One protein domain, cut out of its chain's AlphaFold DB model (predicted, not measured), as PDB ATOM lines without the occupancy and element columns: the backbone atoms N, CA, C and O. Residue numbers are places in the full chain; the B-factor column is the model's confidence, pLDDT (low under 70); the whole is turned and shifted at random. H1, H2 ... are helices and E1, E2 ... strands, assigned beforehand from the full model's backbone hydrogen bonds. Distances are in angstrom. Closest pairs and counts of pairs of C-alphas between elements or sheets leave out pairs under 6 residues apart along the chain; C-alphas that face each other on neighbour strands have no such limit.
ATOM      1  N   ALA A 269      14.428 -25.868  -2.437       93.75
ATOM      2  CA  ALA A 269      15.875 -25.918  -2.694       93.75
ATOM      3  C   ALA A 269      16.642 -26.714  -1.618       93.75
ATOM      4  O   ALA A 269      17.494 -27.542  -1.943       93.75
ATOM      5  N   THR A 270      16.239 -26.582  -0.353       95.38
ATOM      6  CA  THR A 270      16.792 -27.339   0.784       95.38
ATOM      7  C   THR A 270      16.654 -28.853   0.644       95.38
ATOM      8  O   THR A 270      17.470 -29.591   1.189       95.38
ATOM      9  N   LEU A 271      15.668 -29.343  -0.113       93.31
ATOM     10  CA  LEU A 271      15.504 -30.767  -0.413       93.31
ATOM     11  C   LEU A 271      16.113 -31.150  -1.771       93.31
ATOM     12  O   LEU A 271      16.719 -32.216  -1.884       93.31
ATOM     13  N   ARG A 272      15.993 -30.289  -2.795       92.38
ATOM     14  CA  ARG A 272      16.559 -30.535  -4.137       92.38
ATOM     15  C   ARG A 272      18.086 -30.512  -4.128       92.38
ATOM     16  O   ARG A 272      18.741 -31.470  -4.542       92.38
ATOM     17  N   TRP A 273      18.646 -29.410  -3.642       94.56
ATOM     18  CA  TRP A 273      20.071 -29.090  -3.698       94.56
ATOM     19  C   TRP A 273      20.797 -29.392  -2.390       94.56
ATOM     20  O   TRP A 273      22.025 -29.467  -2.396       94.56
ATOM     21  N   GLN A 274      20.042 -29.609  -1.300       95.69
ATOM     22  CA  GLN A 274      20.566 -29.785   0.062       95.69
ATOM     23  C   GLN A 274      21.382 -28.573   0.519       95.69
ATOM     24  O   GLN A 274      22.386 -28.696   1.214       95.69
ATOM     25  N   ALA A 275      20.923 -27.403   0.089       95.06
ATOM     26  CA  ALA A 275      21.431 -26.092   0.441       95.06
ATOM     27  C   ALA A 275      20.237 -25.126   0.543       95.06
ATOM     28  O   ALA A 275      19.217 -25.377  -0.109       95.06
ATOM     29  N   PRO A 276      20.329 -24.052   1.345       94.00
ATOM     30  CA  PRO A 276      19.276 -23.037   1.425       94.00
ATOM     31  C   PRO A 276      18.936 -22.438   0.055       94.00
ATOM     32  O   PRO A 276      17.767 -22.367  -0.319       94.00
ATOM     33  N   ASP A 277      19.972 -22.095  -0.704       94.25
ATOM     34  CA  ASP A 277      19.918 -21.477  -2.024       94.25
ATOM     35  C   ASP A 277      21.227 -21.761  -2.791       94.25
ATOM     36  O   ASP A 277      22.102 -22.498  -2.321       94.25
ATOM     37  N   ALA A 278      21.333 -21.227  -4.009       94.06
ATOM     38  CA  ALA A 278      22.522 -21.381  -4.840       94.06
ATOM     39  C   ALA A 278      23.715 -20.558  -4.321       94.06
ATOM     40  O   ALA A 278      24.852 -21.029  -4.395       94.06
ATOM     41  N   ASP A 279      23.461 -19.375  -3.755       95.94
ATOM     42  CA  ASP A 279      24.499 -18.460  -3.268       95.94
ATOM     43  C   ASP A 279      25.297 -19.082  -2.117       95.94
ATOM     44  O   ASP A 279      26.523 -18.969  -2.070       95.94
ATOM     45  N   HIS A 280      24.627 -19.837  -1.243       95.19
ATOM     46  CA  HIS A 280      25.250 -20.543  -0.127       95.19
ATOM     47  C   HIS A 280      26.354 -21.516  -0.567       95.19
ATOM     48  O   HIS A 280      27.352 -21.686   0.133       95.19
ATOM     49  N   VAL A 281      26.195 -22.162  -1.726       97.00
ATOM     50  CA  VAL A 281      27.154 -23.158  -2.239       97.00
ATOM     51  C   VAL A 281      28.086 -22.601  -3.311       97.00
ATOM     52  O   VAL A 281      29.024 -23.286  -3.727       97.00
ATOM     53  N   GLN A 282      27.885 -21.352  -3.731       96.50
ATOM     54  CA  GLN A 282      28.677 -20.705  -4.771       96.50
ATOM     55  C   GLN A 282      30.188 -20.667  -4.450       96.50
ATOM     56  O   GLN A 282      30.969 -21.056  -5.325       96.50
ATOM     57  N   PRO A 283      30.638 -20.355  -3.213       97.44
ATOM     58  CA  PRO A 283      32.062 -20.409  -2.871       97.44
ATOM     59  C   PRO A 283      32.685 -21.799  -3.070       97.44
ATOM     60  O   PRO A 283      33.804 -21.916  -3.567       97.44
ATOM     61  N   ILE A 284      31.947 -22.867  -2.741       98.00
ATOM     62  CA  ILE A 284      32.405 -24.253  -2.925       98.00
ATOM     63  C   ILE A 284      32.529 -24.565  -4.419       98.00
ATOM     64  O   ILE A 284      33.517 -25.147  -4.864       98.00
ATOM     65  N   ILE A 285      31.543 -24.152  -5.216       96.06
ATOM     66  CA  ILE A 285      31.545 -24.350  -6.670       96.06
ATOM     67  C   ILE A 285      32.742 -23.652  -7.317       96.06
ATOM     68  O   ILE A 285      33.361 -24.217  -8.222       96.06
ATOM     69  N   ASP A 286      33.095 -22.451  -6.867       95.38
ATOM     70  CA  ASP A 286      34.220 -21.704  -7.430       95.38
ATOM     71  C   ASP A 286      35.576 -22.319  -7.078       95.38
ATOM     72  O   ASP A 286      36.473 -22.322  -7.925       95.38
ATOM     73  N   LEU A 287      35.719 -22.922  -5.894       96.94
ATOM     74  CA  LEU A 287      36.878 -23.760  -5.559       96.94
ATOM     75  C   LEU A 287      36.961 -24.982  -6.489       96.94
ATOM     76  O   LEU A 287      37.987 -25.215  -7.133       96.94
ATOM     77  N   LEU A 288      35.854 -25.713  -6.667       95.88
ATOM     78  CA  LEU A 288      35.800 -26.884  -7.554       95.88
ATOM     79  C   LEU A 288      36.114 -26.536  -9.015       95.88
ATOM     80  O   LEU A 288      36.782 -27.303  -9.711       95.88
ATOM     81  N   ARG A 289      35.660 -25.375  -9.499       92.62
ATOM     82  CA  ARG A 289      35.953 -24.882 -10.856       92.62
ATOM     83  C   ARG A 289      37.426 -24.533 -11.043       92.62
ATOM     84  O   ARG A 289      37.946 -24.778 -12.128       92.62
ATOM     85  N   ARG A 290      38.079 -24.006 -10.003       93.62
ATOM     86  CA  ARG A 290      39.520 -23.708  -9.972       93.62
ATOM     87  C   ARG A 290      40.394 -24.927  -9.678       93.62
ATOM     88  O   ARG A 290      41.611 -24.795  -9.669       93.62
ATOM     89  N   HIS A 291      39.791 -26.106  -9.505       95.00
ATOM     90  CA  HIS A 291      40.480 -27.336  -9.104       95.00
ATOM     91  C   HIS A 291      41.154 -27.241  -7.715       95.00
ATOM     92  O   HIS A 291      42.017 -28.051  -7.390       95.00
ATOM     93  N   GLU A 292      40.692 -26.329  -6.856       96.25
ATOM     94  CA  GLU A 292      41.024 -26.254  -5.422       96.25
ATOM     95  C   GLU A 292      40.162 -27.284  -4.661       96.25
ATOM     96  O   GLU A 292      39.257 -26.966  -3.884       96.25
ATOM     97  N   ILE A 293      40.338 -28.565  -5.020       97.38
ATOM     98  CA  ILE A 293      39.458 -29.666  -4.598       97.38
ATOM     99  C   ILE A 293      39.592 -29.945  -3.098       97.38
ATOM    100  O   ILE A 293      38.585 -30.192  -2.438       97.38
ATOM    101  N   ALA A 294      40.809 -29.913  -2.553       96.50
ATOM    102  CA  ALA A 294      41.048 -30.198  -1.138       96.50
ATOM    103  C   ALA A 294      40.381 -29.146  -0.235       96.50
ATOM    104  O   ALA A 294      39.747 -29.482   0.767       96.50
ATOM    105  N   GLU A 295      40.445 -27.882  -0.643       97.62
ATOM    106  CA  GLU A 295      39.818 -26.743   0.016       97.62
ATOM    107  C   GLU A 295      38.290 -26.855  -0.040       97.62
ATOM    108  O   GLU A 295      37.621 -26.702   0.983       97.62
ATOM    109  N   ALA A 296      37.730 -27.202  -1.205       98.31
ATOM    110  CA  ALA A 296      36.290 -27.413  -1.366       98.31
ATOM    111  C   ALA A 296      35.756 -28.545  -0.468       98.31
ATOM    112  O   ALA A 296      34.687 -28.409   0.132       98.31
ATOM    113  N   LEU A 297      36.497 -29.656  -0.362       98.31
ATOM    114  CA  LEU A 297      36.153 -30.778   0.518       98.31
ATOM    115  C   LEU A 297      36.223 -30.367   1.994       98.31
ATOM    116  O   LEU A 297      35.286 -30.641   2.745       98.31
ATOM    117  N   THR A 298      37.279 -29.648   2.382       97.44
ATOM    118  CA  THR A 298      37.475 -29.143   3.751       97.44
ATOM    119  C   THR A 298      36.346 -28.204   4.168       97.44
ATOM    120  O   THR A 298      35.779 -28.372   5.246       97.44
ATOM    121  N   LEU A 299      35.946 -27.274   3.292       97.81
ATOM    122  CA  LEU A 299      34.827 -26.357   3.538       97.81
ATOM    123  C   LEU A 299      33.497 -27.100   3.760       97.81
ATOM    124  O   LEU A 299      32.635 -26.624   4.492       97.81
ATOM    125  N   CYS A 300      33.345 -28.286   3.167       97.50
ATOM    126  CA  CYS A 300      32.175 -29.150   3.344       97.50
ATOM    127  C   CYS A 300      32.306 -30.144   4.513       97.50
ATOM    128  O   CYS A 300      31.415 -30.975   4.695       97.50
ATOM    129  N   GLY A 301      33.409 -30.114   5.272       97.00
ATOM    130  CA  GLY A 301      33.682 -31.081   6.339       97.00
ATOM    131  C   GLY A 301      33.868 -32.517   5.834       97.00
ATOM    132  O   GLY A 301      33.522 -33.465   6.538       97.00
ATOM    133  N   VAL A 302      34.359 -32.685   4.600       97.94
ATOM    134  CA  VAL A 302      34.632 -33.994   3.997       97.94
ATOM    135  C   VAL A 302      36.116 -34.320   4.139       97.94
ATOM    136  O   VAL A 302      36.969 -33.658   3.552       97.94
ATOM    137  N   GLU A 303      36.421 -35.380   4.879       97.38
ATOM    138  CA  GLU A 303      37.782 -35.897   5.007       97.38
ATOM    139  C   GLU A 303      38.202 -36.692   3.763       97.38
ATOM    140  O   GLU A 303      37.377 -37.274   3.054       97.38
ATOM    141  N   VAL A 304      39.509 -36.801   3.541       96.44
ATOM    142  CA  VAL A 304      40.103 -37.714   2.556       96.44
ATOM    143  C   VAL A 304      41.039 -38.685   3.265       96.44
ATOM    144  O   VAL A 304      41.643 -38.360   4.285       96.44
ATOM    145  N   ASP A 305      41.139 -39.921   2.780       94.00
ATOM    146  CA  ASP A 305      42.203 -40.814   3.234       94.00
ATOM    147  C   ASP A 305      43.575 -40.452   2.662       94.00
ATOM    148  O   ASP A 305      43.702 -39.637   1.753       94.00
ATOM    149  N   GLU A 306      44.620 -41.061   3.222       90.25
ATOM    150  CA  GLU A 306      46.013 -40.778   2.863       90.25
ATOM    151  C   GLU A 306      46.292 -41.031   1.376       90.25
ATOM    152  O   GLU A 306      47.026 -40.276   0.741       90.25
ATOM    153  N   ARG A 307      45.656 -42.052   0.787       91.56
ATOM    154  CA  ARG A 307      45.822 -42.399  -0.630       91.56
ATOM    155  C   ARG A 307      45.198 -41.348  -1.540       91.56
ATOM    156  O   ARG A 307      45.833 -40.912  -2.497       91.56
ATOM    157  N   LEU A 308      43.972 -40.917  -1.252       95.50
ATOM    158  CA  LEU A 308      43.347 -39.836  -2.009       95.50
ATOM    159  C   LEU A 308      44.047 -38.502  -1.767       95.50
ATOM    160  O   LEU A 308      44.199 -37.746  -2.718       95.50
ATOM    161  N   SER A 309      44.529 -38.237  -0.551       94.94
ATOM    162  CA  SER A 309      45.342 -37.056  -0.255       94.94
ATOM    163  C   SER A 309      46.621 -37.034  -1.097       94.94
ATOM    164  O   SER A 309      46.953 -36.001  -1.674       94.94
ATOM    165  N   ALA A 310      47.310 -38.173  -1.233       92.12
ATOM    166  CA  ALA A 310      48.483 -38.294  -2.097       92.12
ATOM    167  C   ALA A 310      48.136 -38.008  -3.567       92.12
ATOM    168  O   ALA A 310      48.794 -37.176  -4.189       92.12
ATOM    169  N   LEU A 311      47.062 -38.607  -4.099       95.56
ATOM    170  CA  LEU A 311      46.618 -38.348  -5.475       95.56
ATOM    171  C   LEU A 311      46.185 -36.891  -5.692       95.56
ATOM    172  O   LEU A 311      46.502 -36.312  -6.726       95.56
ATOM    173  N   LEU A 312      45.499 -36.265  -4.733       96.25
ATOM    174  CA  LEU A 312      45.165 -34.838  -4.809       96.25
ATOM    175  C   LEU A 312      46.429 -33.969  -4.840       96.25
ATOM    176  O   LEU A 312      46.478 -32.983  -5.557       96.25
ATOM    177  N   ALA A 313      47.495 -34.368  -4.150       93.88
ATOM    178  CA  ALA A 313      48.788 -33.690  -4.231       93.88
ATOM    179  C   ALA A 313      49.621 -34.066  -5.482       93.88
ATOM    180  O   ALA A 313      50.706 -33.509  -5.697       93.88
ATOM    181  N   GLY A 314      49.119 -34.975  -6.327       94.25
ATOM    182  CA  GLY A 314      49.772 -35.457  -7.546       94.25
ATOM    183  C   GLY A 314      50.694 -36.663  -7.345       94.25
ATOM    184  O   GLY A 314      51.278 -37.154  -8.305       94.25
ATOM    185  N   TYR A 315      50.851 -37.153  -6.118       91.62
ATOM    186  CA  TYR A 315      51.801 -38.213  -5.791       91.62
ATOM    187  C   TYR A 315      51.249 -39.615  -6.086       91.62
ATOM    188  O   TYR A 315      50.050 -39.859  -5.909       91.62
ATOM    189  N   PRO A 316      52.113 -40.569  -6.486       89.25
ATOM    190  CA  PRO A 316      51.738 -41.975  -6.538       89.25
ATOM    191  C   PRO A 316      51.358 -42.478  -5.141       89.25
ATOM    192  O   PRO A 316      51.943 -42.075  -4.140       89.25
ATOM    193  N   ILE A 317      50.399 -43.402  -5.075       85.81
ATOM    194  CA  ILE A 317      50.005 -44.039  -3.804       85.81
ATOM    195  C   ILE A 317      50.870 -45.246  -3.441       85.81
ATOM    196  O   ILE A 317      50.830 -45.716  -2.308       85.81
ATOM    197  N   SER A 318      51.591 -45.782  -4.424       82.06
ATOM    198  CA  SER A 318      52.582 -46.827  -4.238       82.06
ATOM    199  C   SER A 318      53.484 -46.952  -5.452       82.06
ATOM    200  O   SER A 318      53.119 -46.570  -6.569       82.06
ATOM    201  N   TYR A 319      54.647 -47.561  -5.247       79.00
ATOM    202  CA  TYR A 319      55.594 -47.826  -6.321       79.00
ATOM    203  C   TYR A 319      55.027 -48.784  -7.383       79.00
ATOM    204  O   TYR A 319      55.136 -48.512  -8.578       79.00
ATOM    205  N   SER A 320      54.358 -49.884  -6.986       79.00
ATOM    206  CA  SER A 320      53.772 -50.843  -7.951       79.00
ATOM    207  C   SER A 320      52.739 -50.219  -8.890       79.00
ATOM    208  O   SER A 320      52.542 -50.705 -10.005       79.00
ATOM    209  N   GLN A 321      52.065 -49.168  -8.434       84.00
ATOM    210  CA  GLN A 321      50.953 -48.544  -9.139       84.00
ATOM    211  C   GLN A 321      51.308 -47.168  -9.699       84.00
ATOM    212  O   GLN A 321      50.471 -46.558 -10.361       84.00
ATOM    213  N   ALA A 322      52.547 -46.705  -9.513       86.75
ATOM    214  CA  ALA A 322      52.959 -45.353  -9.867       86.75
ATOM    215  C   ALA A 322      52.753 -45.021 -11.355       86.75
ATOM    216  O   ALA A 322      52.430 -43.885 -11.694       86.75
ATOM    217  N   ARG A 323      52.812 -46.022 -12.245       87.94
ATOM    218  CA  ARG A 323      52.501 -45.861 -13.680       87.94
ATOM    219  C   ARG A 323      51.068 -45.396 -13.976       87.94
ATOM    220  O   ARG A 323      50.786 -44.972 -15.089       87.94
ATOM    221  N   TYR A 324      50.149 -45.530 -13.021       92.00
ATOM    222  CA  TYR A 324      48.751 -45.122 -13.168       92.00
ATOM    223  C   TYR A 324      48.458 -43.745 -12.572       92.00
ATOM    224  O   TYR A 324      47.349 -43.245 -12.760       92.00
ATOM    225  N   THR A 325      49.428 -43.137 -11.883       92.94
ATOM    226  CA  THR A 325      49.253 -41.892 -11.120       92.94
ATOM    227  C   THR A 325      48.634 -40.802 -11.973       92.94
ATOM    228  O   THR A 325      47.584 -40.290 -11.611       92.94
ATOM    229  N   GLU A 326      49.181 -40.525 -13.157       95.31
ATOM    230  CA  GLU A 326      48.633 -39.505 -14.058       95.31
ATOM    231  C   GLU A 326      47.156 -39.758 -14.396       95.31
ATOM    232  O   GLU A 326      46.306 -38.886 -14.215       95.31
ATOM    233  N   THR A 327      46.811 -40.985 -14.798       96.31
ATOM    234  CA  THR A 327      45.421 -41.351 -15.121       96.31
ATOM    235  C   THR A 327      44.494 -41.192 -13.914       96.31
ATOM    236  O   THR A 327      43.355 -40.731 -14.057       96.31
ATOM    237  N   TRP A 328      44.960 -41.579 -12.725       96.88
ATOM    238  CA  TRP A 328      44.182 -41.517 -11.491       96.88
ATOM    239  C   TRP A 328      43.990 -40.086 -11.012       96.88
ATOM    240  O   TRP A 328      42.857 -39.721 -10.711       96.88
ATOM    241  N   VAL A 329      45.041 -39.265 -11.029       97.25
ATOM    242  CA  VAL A 329      44.985 -37.836 -10.699       97.25
ATOM    243  C   VAL A 329      44.030 -37.119 -11.648       97.25
ATOM    244  O   VAL A 329      43.069 -36.501 -11.195       97.25
ATOM    245  N   HIS A 330      44.183 -37.286 -12.963       96.00
ATOM    246  CA  HIS A 330      43.272 -36.674 -13.933       96.00
ATOM    247  C   HIS A 330      41.814 -37.101 -13.729       96.00
ATOM    248  O   HIS A 330      40.912 -36.263 -13.755       96.00
ATOM    249  N   THR A 331      41.564 -38.396 -13.505       96.88
ATOM    250  CA  THR A 331      40.202 -38.900 -13.274       96.88
ATOM    251  C   THR A 331      39.621 -38.372 -11.963       96.88
ATOM    252  O   THR A 331      38.443 -38.027 -11.921       96.88
ATOM    253  N   LEU A 332      40.425 -38.300 -10.900       97.62
ATOM    254  CA  LEU A 332      40.015 -37.790  -9.595       97.62
ATOM    255  C   LEU A 332      39.578 -36.327  -9.694       97.62
ATOM    256  O   LEU A 332      38.467 -35.998  -9.279       97.62
ATOM    257  N   TYR A 333      40.401 -35.483 -10.317       97.12
ATOM    258  CA  TYR A 333      40.107 -34.065 -10.519       97.12
ATOM    259  C   TYR A 333      38.885 -33.839 -11.416       97.12
ATOM    260  O   TYR A 333      37.984 -33.095 -11.034       97.12
ATOM    261  N   ASP A 334      38.798 -34.519 -12.564       93.75
ATOM    262  CA  ASP A 334      37.649 -34.405 -13.477       93.75
ATOM    263  C   ASP A 334      36.327 -34.750 -12.773       93.75
ATOM    264  O   ASP A 334      35.331 -34.033 -12.892       93.75
ATOM    265  N   ARG A 335      36.320 -35.833 -11.986       96.12
ATOM    266  CA  ARG A 335      35.114 -36.305 -11.299       96.12
ATOM    267  C   ARG A 335      34.744 -35.459 -10.091       96.12
ATOM    268  O   ARG A 335      33.571 -35.116  -9.955       96.12
ATOM    269  N   LEU A 336      35.704 -35.102  -9.239       97.25
ATOM    270  CA  LEU A 336      35.421 -34.288  -8.056       97.25
ATOM    271  C   LEU A 336      35.045 -32.857  -8.425       97.25
ATOM    272  O   LEU A 336      34.166 -32.287  -7.784       97.25
ATOM    273  N   ALA A 337      35.586 -32.303  -9.509       94.94
ATOM    274  CA  ALA A 337      35.189 -30.972  -9.943       94.94
ATOM    275  C   ALA A 337      33.723 -30.895 -10.417       94.94
ATOM    276  O   ALA A 337      33.183 -29.797 -10.527       94.94
ATOM    277  N   GLY A 338      33.085 -32.022 -10.760       93.88
ATOM    278  CA  GLY A 338      31.650 -32.115 -11.076       93.88
ATOM    279  C   GLY A 338      30.774 -32.569  -9.902       93.88
ATOM    280  O   GLY A 338      29.572 -32.782 -10.080       93.88
ATOM    281  N   SER A 339      31.370 -32.758  -8.725       97.38
ATOM    282  CA  SER A 339      30.676 -33.208  -7.522       97.38
ATOM    283  C   SER A 339      30.043 -32.050  -6.749       97.38
ATOM    284  O   SER A 339      30.352 -30.885  -6.978       97.38
ATOM    285  N   ALA A 340      29.162 -32.385  -5.816       98.00
ATOM    286  CA  ALA A 340      28.565 -31.487  -4.840       98.00
ATOM    287  C   ALA A 340      28.897 -32.016  -3.432       98.00
ATOM    288  O   ALA A 340      28.080 -32.736  -2.851       98.00
ATOM    289  N   PRO A 341      30.095 -31.729  -2.881       98.06
ATOM    290  CA  PRO A 341      30.555 -32.348  -1.638       98.06
ATOM    291  C   PRO A 341      29.637 -32.105  -0.435       98.06
ATOM    292  O   PRO A 341      29.475 -32.996   0.397       98.06
ATOM    293  N   TRP A 342      28.935 -30.968  -0.394       97.81
ATOM    294  CA  TRP A 342      27.909 -30.679   0.619       97.81
ATOM    295  C   TRP A 342      26.749 -31.692   0.624       97.81
ATOM    296  O   TRP A 342      26.071 -31.860   1.635       97.81
ATOM    297  N   ARG A 343      26.540 -32.424  -0.481       97.38
ATOM    298  CA  ARG A 343      25.492 -33.446  -0.622       97.38
ATOM    299  C   ARG A 343      25.930 -34.841  -0.186       97.38
ATOM    300  O   ARG A 343      25.088 -35.722  -0.002       97.38
ATOM    301  N   PHE A 344      27.231 -35.074   0.000       97.62
ATOM    302  CA  PHE A 344      27.773 -36.414   0.238       97.62
ATOM    303  C   PHE A 344      27.157 -37.081   1.465       97.62
ATOM    304  O   PHE A 344      26.690 -38.216   1.377       97.62
ATOM    305  N   ALA A 345      27.070 -36.371   2.591       95.50
ATOM    306  CA  ALA A 345      26.520 -36.933   3.819       95.50
ATOM    307  C   ALA A 345      25.055 -37.383   3.654       95.50
ATOM    308  O   ALA A 345      24.678 -38.461   4.116       95.50
ATOM    309  N   ALA A 346      24.220 -36.593   2.975       95.12
ATOM    310  CA  ALA A 346      22.828 -36.966   2.735       95.12
ATOM    311  C   ALA A 346      22.702 -38.102   1.710       95.12
ATOM    312  O   ALA A 346      21.916 -39.022   1.930       95.12
ATOM    313  N   GLY A 347      23.508 -38.081   0.642       95.44
ATOM    314  CA  GLY A 347      23.582 -39.175  -0.328       95.44
ATOM    315  C   GLY A 347      23.980 -40.500   0.328       95.44
ATOM    316  O   GLY A 347      23.323 -41.518   0.110       95.44
ATOM    317  N   PHE A 348      24.985 -40.483   1.210       95.25
ATOM    318  CA  PHE A 348      25.392 -41.657   1.983       95.25
ATOM    319  C   PHE A 348      24.258 -42.176   2.873       95.25
ATOM    320  O   PHE A 348      23.960 -43.370   2.862       95.25
ATOM    321  N   ARG A 349      23.566 -41.282   3.594       93.88
ATOM    322  CA  ARG A 349      22.417 -41.656   4.437       93.88
ATOM    323  C   ARG A 349      21.289 -42.297   3.630       93.88
ATOM    324  O   ARG A 349      20.735 -43.296   4.085       93.88
ATOM    325  N   ALA A 350      20.961 -41.757   2.456       93.56
ATOM    326  CA  ALA A 350      19.933 -42.318   1.579       93.56
ATOM    327  C   ALA A 350      20.288 -43.753   1.150       93.56
ATOM    328  O   ALA A 350      19.477 -44.672   1.282       93.56
ATOM    329  N   TRP A 351      21.547 -43.978   0.770       92.81
ATOM    330  CA  TRP A 351      22.060 -45.306   0.441       92.81
ATOM    331  C   TRP A 351      22.035 -46.277   1.633       92.81
ATOM    332  O   TRP A 351      21.610 -47.427   1.496       92.81
ATOM    333  N   GLN A 352      22.419 -45.827   2.831       92.69
ATOM    334  CA  GLN A 352      22.337 -46.649   4.043       92.69
ATOM    335  C   GLN A 352      20.890 -47.027   4.381       92.69
ATOM    336  O   GLN A 352      20.620 -48.153   4.795       92.69
ATOM    337  N   GLN A 353      19.942 -46.098   4.229       92.56
ATOM    338  CA  GLN A 353      18.519 -46.364   4.456       92.56
ATOM    339  C   GLN A 353      17.975 -47.407   3.477       92.56
ATOM    340  O   GLN A 353      17.288 -48.334   3.903       92.56
ATOM    341  N   GLU A 354      18.318 -47.305   2.193       90.94
ATOM    342  CA  GLU A 354      17.941 -48.294   1.180       90.94
ATOM    343  C   GLU A 354      18.457 -49.694   1.536       90.94
ATOM    344  O   GLU A 354      17.714 -50.675   1.500       90.94
ATOM    345  N   ARG A 355      19.720 -49.791   1.960       91.31
ATOM    346  CA  ARG A 355      20.320 -51.067   2.363       91.31
ATOM    347  C   ARG A 355      19.681 -51.655   3.606       91.31
ATOM    348  O   ARG A 355      19.400 -52.851   3.605       91.31
ATOM    349  N   ARG A 356      19.394 -50.831   4.617       91.62
ATOM    350  CA  ARG A 356      18.671 -51.263   5.823       91.62
ATOM    351  C   ARG A 356      17.292 -51.811   5.484       91.62
ATOM    352  O   ARG A 356      16.952 -52.896   5.943       91.62
ATOM    353  N   ARG A 357      16.531 -51.117   4.629       90.50
ATOM    354  CA  ARG A 357      15.221 -51.594   4.145       90.50
ATOM    355  C   ARG A 357      15.323 -52.934   3.417       90.50
ATOM    356  O   ARG A 357      14.414 -53.745   3.510       90.50
ATOM    357  N   ALA A 358      16.440 -53.181   2.741       88.50
ATOM    358  CA  ALA A 358      16.726 -54.439   2.060       88.50
ATOM    359  C   ALA A 358      17.413 -55.506   2.942       88.50
ATOM    360  O   ALA A 358      17.901 -56.503   2.406       88.50
ATOM    361  N   GLY A 359      17.522 -55.300   4.263       90.06
ATOM    362  CA  GLY A 359      18.171 -56.243   5.181       90.06
ATOM    363  C   GLY A 359      19.674 -56.436   4.932       90.06
ATOM    364  O   GLY A 359      20.225 -57.492   5.237       90.06
ATOM    365  N   ARG A 360      20.349 -55.448   4.333       87.00
ATOM    366  CA  ARG A 360      21.791 -55.479   4.045       87.00
ATOM    367  C   ARG A 360      22.575 -54.618   5.031       87.00
ATOM    368  O   ARG A 360      22.076 -53.602   5.501       87.00
ATOM    369  N   SER A 361      23.842 -54.977   5.255       84.56
ATOM    370  CA  SER A 361      24.767 -54.187   6.084       84.56
ATOM    371  C   SER A 361      24.877 -52.742   5.590       84.56
ATOM    372  O   SER A 361      25.114 -52.522   4.398       84.56
ATOM    373  N   ASP A 362      24.720 -51.785   6.504       81.25
ATOM    374  CA  ASP A 362      24.760 -50.334   6.284       81.25
ATOM    375  C   ASP A 362      26.120 -49.696   6.615       81.25
ATOM    376  O   ASP A 362      26.327 -48.512   6.358       81.25
ATOM    377  N   GLN A 363      27.053 -50.490   7.145       73.25
ATOM    378  CA  GLN A 363      28.415 -50.071   7.499       73.25
ATOM    379  C   GLN A 363      29.373 -50.073   6.305       73.25
ATOM    380  O   GLN A 363      30.519 -49.648   6.422       73.25
ATOM    381  N   ALA A 364      28.935 -50.598   5.159       79.38
ATOM    382  CA  ALA A 364      29.779 -50.687   3.981       79.38
ATOM    383  C   ALA A 364      30.048 -49.300   3.374       79.38
ATOM    384  O   ALA A 364      29.217 -48.395   3.415       79.38
ATOM    385  N   GLU A 365      31.220 -49.155   2.774       91.75
ATOM    386  CA  GLU A 365      31.574 -47.992   1.967       91.75
ATOM    387  C   GLU A 365      30.824 -48.077   0.628       91.75
ATOM    388  O   GLU A 365      30.563 -49.173   0.116       91.75
ATOM    389  N   VAL A 366      30.466 -46.932   0.044       93.69
ATOM    390  CA  VAL A 366      29.754 -46.887  -1.241       93.69
ATOM    391  C   VAL A 366      30.624 -46.258  -2.329       93.69
ATOM    392  O   VAL A 366      31.003 -45.093  -2.214       93.69
ATOM    393  N   PRO A 367      30.948 -46.983  -3.415       95.56
ATOM    394  CA  PRO A 367      31.694 -46.412  -4.530       95.56
ATOM    395  C   PRO A 367      30.954 -45.239  -5.185       95.56
ATOM    396  O   PRO A 367      29.767 -45.341  -5.488       95.56
ATOM    397  N   LEU A 368      31.667 -44.150  -5.468       96.62
ATOM    398  CA  LEU A 368      31.187 -43.032  -6.283       96.62
ATOM    399  C   LEU A 368      31.582 -43.239  -7.750       96.62
ATOM    400  O   LEU A 368      30.741 -43.220  -8.648       96.62
ATOM    401  N   PHE A 369      32.872 -43.476  -8.003       96.12
ATOM    402  CA  PHE A 369      33.416 -43.694  -9.345       96.12
ATOM    403  C   PHE A 369      34.751 -44.453  -9.314       96.12
ATOM    404  O   PHE A 369      35.446 -44.496  -8.305       96.12
ATOM    405  N   GLY A 370      35.122 -45.052 -10.449       95.25
ATOM    406  CA  GLY A 370      36.410 -45.733 -10.621       95.25
ATOM    407  C   GLY A 370      37.497 -44.831 -11.202       95.25
ATOM    408  O   GLY A 370      37.201 -44.009 -12.072       95.25
ATOM    409  N   LEU A 371      38.748 -45.046 -10.781       94.31
ATOM    410  CA  LEU A 371      39.929 -44.283 -11.220       94.31
ATOM    411  C   LEU A 371      40.507 -44.747 -12.575       94.31
ATOM    412  O   LEU A 371      41.326 -44.050 -13.161       94.31
ATOM    413  N   LYS A 372      40.004 -45.863 -13.129       91.81
ATOM    414  CA  LYS A 372      40.368 -46.435 -14.449       91.81
ATOM    415  C   LYS A 372      41.849 -46.864 -14.551       91.81
ATOM    416  O   LYS A 372      42.552 -46.940 -13.552       91.81
ATOM    417  N   GLY A 373      42.293 -47.270 -15.743       86.50
ATOM    418  CA  GLY A 373      43.684 -47.651 -16.047       86.50
ATOM    419  C   GLY A 373      44.094 -49.075 -15.648       86.50
ATOM    420  O   GLY A 373      44.933 -49.674 -16.315       86.50
ATOM    421  N   LEU A 374      43.474 -49.655 -14.617       86.44
ATOM    422  CA  LEU A 374      43.783 -51.009 -14.150       86.44
ATOM    423  C   LEU A 374      42.764 -52.043 -14.662       86.44
ATOM    424  O   LEU A 374      41.596 -52.028 -14.268       86.44
ATOM    425  N   ASN A 375      43.224 -52.972 -15.505       81.38
ATOM    426  CA  ASN A 375      42.422 -54.074 -16.056       81.38
ATOM    427  C   ASN A 375      42.496 -55.320 -15.160       81.38
ATOM    428  O   ASN A 375      43.057 -56.342 -15.539       81.38
ATOM    429  N   GLN A 376      41.950 -55.221 -13.949       84.38
ATOM    430  CA  GLN A 376      41.859 -56.332 -12.996       84.38
ATOM    431  C   GLN A 376      40.420 -56.497 -12.491       84.38
ATOM    432  O   GLN A 376      39.569 -55.624 -12.704       84.38
ATOM    433  N   GLN A 377      40.141 -57.636 -11.844       85.50
ATOM    434  CA  GLN A 377      38.822 -57.928 -11.277       85.50
ATOM    435  C   GLN A 377      38.444 -56.900 -10.206       85.50
ATOM    436  O   GLN A 377      37.360 -56.324 -10.270       85.50
ATOM    437  N   SER A 378      39.349 -56.636  -9.259       87.69
ATOM    438  CA  SER A 378      39.179 -55.591  -8.252       87.69
ATOM    439  C   SER A 378      39.794 -54.287  -8.753       87.69
ATOM    440  O   SER A 378      40.973 -54.245  -9.105       87.69
ATOM    441  N   ARG A 379      38.989 -53.225  -8.838       90.75
ATOM    442  CA  ARG A 379      39.388 -51.957  -9.465       90.75
ATOM    443  C   ARG A 379      39.488 -50.840  -8.431       90.75
ATOM    444  O   ARG A 379      38.643 -50.800  -7.537       90.75
ATOM    445  N   PRO A 380      40.441 -49.905  -8.590       93.38
ATOM    446  CA  PRO A 380      40.552 -48.741  -7.727       93.38
ATOM    447  C   PRO A 380      39.339 -47.824  -7.918       93.38
ATOM    448  O   PRO A 380      39.007 -47.416  -9.041       93.38
ATOM    449  N   MET A 381      38.670 -47.503  -6.819       95.56
ATOM    450  CA  MET A 381      37.489 -46.651  -6.781       95.56
ATOM    451  C   MET A 381      37.595 -45.624  -5.663       95.56
ATOM    452  O   MET A 381      38.139 -45.898  -4.598       95.56
ATOM    453  N   VAL A 382      37.028 -44.450  -5.917       97.38
ATOM    454  CA  VAL A 382      36.734 -43.461  -4.884       97.38
ATOM    455  C   VAL A 382      35.393 -43.842  -4.283       97.38
ATOM    456  O   VAL A 382      34.400 -43.947  -5.007       97.38
ATOM    457  N   ALA A 383      35.367 -44.078  -2.979       97.19
ATOM    458  CA  ALA A 383      34.172 -44.431  -2.236       97.19
ATOM    459  C   ALA A 383      33.911 -43.438  -1.112       97.19
ATOM    460  O   ALA A 383      34.819 -42.778  -0.611       97.19
ATOM    461  N   LEU A 384      32.645 -43.362  -0.729       97.00
ATOM    462  CA  LEU A 384      32.182 -42.588   0.397       97.00
ATOM    463  C   LEU A 384      31.992 -43.499   1.606       97.00
ATOM    464  O   LEU A 384      31.398 -44.577   1.503       97.00
ATOM    465  N   ALA A 385      32.483 -43.038   2.744       94.44
ATOM    466  CA  ALA A 385      32.327 -43.663   4.042       94.44
ATOM    467  C   ALA A 385      31.872 -42.612   5.060       94.44
ATOM    468  O   ALA A 385      32.065 -41.412   4.856       94.44
ATOM    469  N   ALA A 386      31.295 -43.062   6.173       90.94
ATOM    470  CA  ALA A 386      31.001 -42.190   7.308       90.94
ATOM    471  C   ALA A 386      31.463 -42.800   8.644       90.94
ATOM    472  O   ALA A 386      30.627 -43.073   9.514       90.94
ATOM    473  N   PRO A 387      32.770 -43.086   8.824       84.38
ATOM    474  CA  PRO A 387      33.269 -43.610  10.090       84.38
ATOM    475  C   PRO A 387      32.929 -42.633  11.220       84.38
ATOM    476  O   PRO A 387      33.263 -41.452  11.155       84.38
ATOM    477  N   ARG A 388      32.233 -43.121  12.256       82.88
ATOM    478  CA  ARG A 388      31.792 -42.304  13.405       82.88
ATOM    479  C   ARG A 388      30.960 -41.069  13.005       82.88
ATOM    480  O   ARG A 388      30.935 -40.084  13.729       82.88
ATOM    481  N   GLY A 389      30.277 -41.126  11.858       83.69
ATOM    482  CA  GLY A 389      29.406 -40.054  11.368       83.69
ATOM    483  C   GLY A 389      30.104 -38.942  10.576       83.69
ATOM    484  O   GLY A 389      29.404 -38.100  10.019       83.69
ATOM    485  N   VAL A 390      31.437 -38.951  10.464       89.06
ATOM    486  CA  VAL A 390      32.188 -37.962   9.671       89.06
ATOM    487  C   VAL A 390      32.310 -38.438   8.233       89.06
ATOM    488  O   VAL A 390      32.749 -39.557   7.980       89.06
ATOM    489  N   CYS A 391      31.910 -37.596   7.285       94.81
ATOM    490  CA  CYS A 391      31.938 -37.930   5.869       94.81
ATOM    491  C   CYS A 391      33.386 -37.999   5.366       94.81
ATOM    492  O   CYS A 391      34.129 -37.030   5.494       94.81
ATOM    493  N   ARG A 392      33.787 -39.134   4.789       96.44
ATOM    494  CA  ARG A 392      35.157 -39.360   4.320       96.44
ATOM    495  C   ARG A 392      35.179 -40.011   2.947       96.44
ATOM    496  O   ARG A 392      34.535 -41.040   2.732       96.44
ATOM    497  N   LEU A 393      35.959 -39.446   2.034       97.94
ATOM    498  CA  LEU A 393      36.334 -40.088   0.784       97.94
ATOM    499  C   LEU A 393      37.512 -41.030   1.013       97.94
ATOM    500  O   LEU A 393      38.491 -40.682   1.676       97.94
ATOM    501  N   ARG A 394      37.425 -42.224   0.434       95.81
ATOM    502  CA  ARG A 394      38.456 -43.255   0.545       95.81
ATOM    503  C   ARG A 394      38.767 -43.889  -0.792       95.81
ATOM    504  O   ARG A 394      37.876 -44.044  -1.632       95.81
ATOM    505  N   MET A 395      40.019 -44.291  -0.974       94.25
ATOM    506  CA  MET A 395      40.405 -45.138  -2.091       94.25
ATOM    507  C   MET A 395      40.253 -46.605  -1.698       94.25
ATOM    508  O   MET A 395      40.965 -47.120  -0.833       94.25
ATOM    509  N   ILE A 396      39.338 -47.288  -2.374       92.69
ATOM    510  CA  ILE A 396      39.024 -48.695  -2.137       92.69
ATOM    511  C   ILE A 396      39.267 -49.498  -3.405       92.69
ATOM    512  O   ILE A 396      39.301 -48.953  -4.510       92.69
ATOM    513  N   TRP A 397      39.373 -50.813  -3.261       91.25
ATOM    514  CA  TRP A 397      39.349 -51.714  -4.398       91.25
ATOM    515  C   TRP A 397      38.154 -52.616  -4.259       91.25
ATOM    516  O   TRP A 397      37.950 -53.251  -3.226       91.25
ATOM    517  N   SER A 398      37.345 -52.653  -5.302       89.44
ATOM    518  CA  SER A 398      36.184 -53.519  -5.309       89.44
ATOM    519  C   SER A 398      35.961 -54.096  -6.699       89.44
ATOM    520  O   SER A 398      36.205 -53.453  -7.723       89.44
ATOM    521  N   ALA A 399      35.513 -55.349  -6.703       88.56
ATOM    522  CA  ALA A 399      35.005 -56.053  -7.876       88.56
ATOM    523  C   ALA A 399      33.494 -55.833  -8.076       88.56
ATOM    524  O   ALA A 399      32.916 -56.274  -9.068       88.56
ATOM    525  N   GLY A 400      32.838 -55.176  -7.116       85.00
ATOM    526  CA  GLY A 400      31.419 -54.874  -7.151       85.00
ATOM    527  C   GLY A 400      31.098 -53.713  -8.087       85.00
ATOM    528  O   GLY A 400      31.828 -52.728  -8.174       85.00
ATOM    529  N   ASN A 401      29.945 -53.817  -8.742       85.19
ATOM    530  CA  ASN A 401      29.404 -52.766  -9.605       85.19
ATOM    531  C   ASN A 401      28.499 -51.777  -8.857       85.19
ATOM    532  O   ASN A 401      28.073 -50.795  -9.456       85.19
ATOM    533  N   ALA A 402      28.217 -52.031  -7.573       88.25
ATOM    534  CA  ALA A 402      27.375 -51.175  -6.747       88.25
ATOM    535  C   ALA A 402      27.971 -49.771  -6.621       88.25
ATOM    536  O   ALA A 402      29.138 -49.635  -6.254       88.25
ATOM    537  N   ARG A 403      27.171 -48.740  -6.902       91.38
ATOM    538  CA  ARG A 403      27.585 -47.332  -6.832       91.38
ATOM    539  C   ARG A 403      26.514 -46.463  -6.200       91.38
ATOM    540  O   ARG A 403      25.329 -46.781  -6.284       91.38
ATOM    541  N   LEU A 404      26.935 -45.355  -5.599       95.00
ATOM    542  CA  LEU A 404      26.022 -44.300  -5.188       95.00
ATOM    543  C   LEU A 404      25.492 -43.607  -6.454       95.00
ATOM    544  O   LEU A 404      26.305 -43.115  -7.248       95.00
ATOM    545  N   PRO A 405      24.163 -43.531  -6.650       95.69
ATOM    546  CA  PRO A 405      23.579 -42.824  -7.782       95.69
ATOM    547  C   PRO A 405      24.143 -41.413  -7.941       95.69
ATOM    548  O   PRO A 405      24.138 -40.621  -6.998       95.69
ATOM    549  N   ARG A 406      24.595 -41.075  -9.153       96.44
ATOM    550  CA  ARG A 406      25.268 -39.802  -9.462       96.44
ATOM    551  C   ARG A 406      24.440 -38.587  -9.060       96.44
ATOM    552  O   ARG A 406      24.967 -37.634  -8.503       96.44
ATOM    553  N   ALA A 407      23.126 -38.651  -9.251       96.00
ATOM    554  CA  ALA A 407      22.220 -37.557  -8.917       96.00
ATOM    555  C   ALA A 407      22.179 -37.198  -7.415       96.00
ATOM    556  O   ALA A 407      21.740 -36.097  -7.075       96.00
ATOM    557  N   LEU A 408      22.648 -38.084  -6.525       96.50
ATOM    558  CA  LEU A 408      22.732 -37.833  -5.081       96.50
ATOM    559  C   LEU A 408      23.989 -37.061  -4.663       96.50
ATOM    560  O   LEU A 408      24.004 -36.516  -3.564       96.50
ATOM    561  N   TRP A 409      25.032 -37.022  -5.496       96.94
ATOM    562  CA  TRP A 409      26.331 -36.457  -5.115       96.94
ATOM    563  C   TRP A 409      26.966 -35.544  -6.168       96.94
ATOM    564  O   TRP A 409      27.945 -34.871  -5.866       96.94
ATOM    565  N   GLU A 410      26.435 -35.485  -7.388       96.81
ATOM    566  CA  GLU A 410      26.861 -34.528  -8.416       96.81
ATOM    567  C   GLU A 410      26.128 -33.189  -8.294       96.81
ATOM    568  O   GLU A 410      25.078 -33.087  -7.651       96.81
ATOM    569  N   LEU A 411      26.685 -32.156  -8.929       95.44
ATOM    570  CA  LEU A 411      26.047 -30.844  -9.027       95.44
ATOM    571  C   LEU A 411      24.651 -30.971  -9.670       95.44
ATOM    572  O   LEU A 411      24.543 -31.519 -10.775       95.44
ATOM    573  N   PRO A 412      23.580 -30.475  -9.017       94.94
ATOM    574  CA  PRO A 412      22.263 -30.386  -9.634       94.94
ATOM    575  C   PRO A 412      22.318 -29.552 -10.916       94.94
ATOM    576  O   PRO A 412      22.934 -28.491 -10.956       94.94
ATOM    577  N   ALA A 413      21.672 -30.035 -11.979       93.25
ATOM    578  CA  ALA A 413      21.676 -29.348 -13.271       93.25
ATOM    579  C   ALA A 413      20.866 -28.039 -13.268       93.25
ATOM    580  O   ALA A 413      21.057 -27.224 -14.163       93.25
ATOM    581  N   ASP A 414      19.950 -27.888 -12.309       93.62
ATOM    582  CA  ASP A 414      19.090 -26.722 -12.091       93.62
ATOM    583  C   ASP A 414      19.607 -25.807 -10.971       93.62
ATOM    584  O   ASP A 414      18.878 -24.935 -10.514       93.62
ATOM    585  N   LEU A 415      20.828 -26.017 -10.471       92.19
ATOM    586  CA  LEU A 415      21.370 -25.182  -9.404       92.19
ATOM    587  C   LEU A 415      21.572 -23.744  -9.901       92.19
ATOM    588  O   LEU A 415      22.395 -23.512 -10.788       92.19
ATOM    589  N   GLY A 416      20.849 -22.799  -9.295       78.75
ATOM    590  CA  GLY A 416      20.855 -21.387  -9.694       78.75
ATOM    591  C   GLY A 416      19.934 -21.048 -10.873       78.75
ATOM    592  O   GLY A 416      20.059 -19.952 -11.419       78.75
ATOM    593  N   GLU A 417      19.050 -21.972 -11.272       77.69
ATOM    594  CA  GLU A 417      17.933 -21.706 -12.197       77.69
ATOM    595  C   GLU A 417      16.719 -21.068 -11.523       77.69
ATOM    596  O   GLU A 417      16.450 -21.391 -10.339       77.69
TER     597      GLU A 417
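What this domain is: This is residues 269 to 417 of the 417 residues of an uncharacterized protein of Actinoplanes sp. (strain ATCC 31044 / CBS 674.73 / SE50/110) (UniProt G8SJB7). A small, strongly twisted sheet of three strands, E1, E2 and E3, sits in the angle between the two longest helices, H5 and H6, while the short H4 grazes it at E3. The helical hairpin of H2 and H3 lies off the sheet, as does H1. The printed part has 149 residues, with six named helices followed by three named strands, class mixed; the sheet's order is E1, E2, E3, antiparallel. It is compact, with a radius of gyration of the C-alphas of 15.4 A and spans of 45 by 42 by 26 A.

How they stand to each other: H1, residues 269 to 272, is only just apart from H2, residues 278 to 289, at 8.3 A. H2 touches H3, residues 293 to 299, with residues 284 to 288 alone, the closest C-alphas being those of Ile 284 and Ala 296, 5.2 A apart; this hairpin has a shallow tilt of 31 degrees, opposite ways. H4, residues 306 to 312, touches H5, residues 322 to 336, about perpendicular at 75 degrees, closest at C-alphas 311 and 329, 5.5 A. E1, residues 366 to 370, E2, 379 to 385, and E3, 392 to 398, form a meander, each strand the antiparallel neighbour of the one before; N 368 and O 382, and N 383 and O 394, are within hydrogen-bond range, each 2.8 A. H5 is on the sheet at a height of 9.9 A over it, and H6, residues 341 to 357, is on the sheet at a height of 8.3 A, with the C-alphas of Phe 348 and Leu 384 of E2 the closest of H6 and E2, 7.0 A apart; the local plane under H6 leans 89 degrees from the whole sheet's, too far to name a face for H6. Every O i to N i+4 pair is within hydrogen-bond range in H3 and H4, against 6 of 8 in H2, 9 of 11 in H5 and 11 of 13 in H6; H1 is too short for one.

Where its parts are: H1 begins at C-alpha 269 (15.875, -25.918, -2.694). H5 is 20.8 A long, H6 25.3 A and E2 17.4 A. E3 ends at C-alpha 398 (36.184, -53.519, -5.309).

The domain as a whole: The C-alphas farthest apart, Ser 320 and Glu 417, are 46.4 A apart. The printed part has no cut, no link is long, and no printed residue is under 70 in pLDDT.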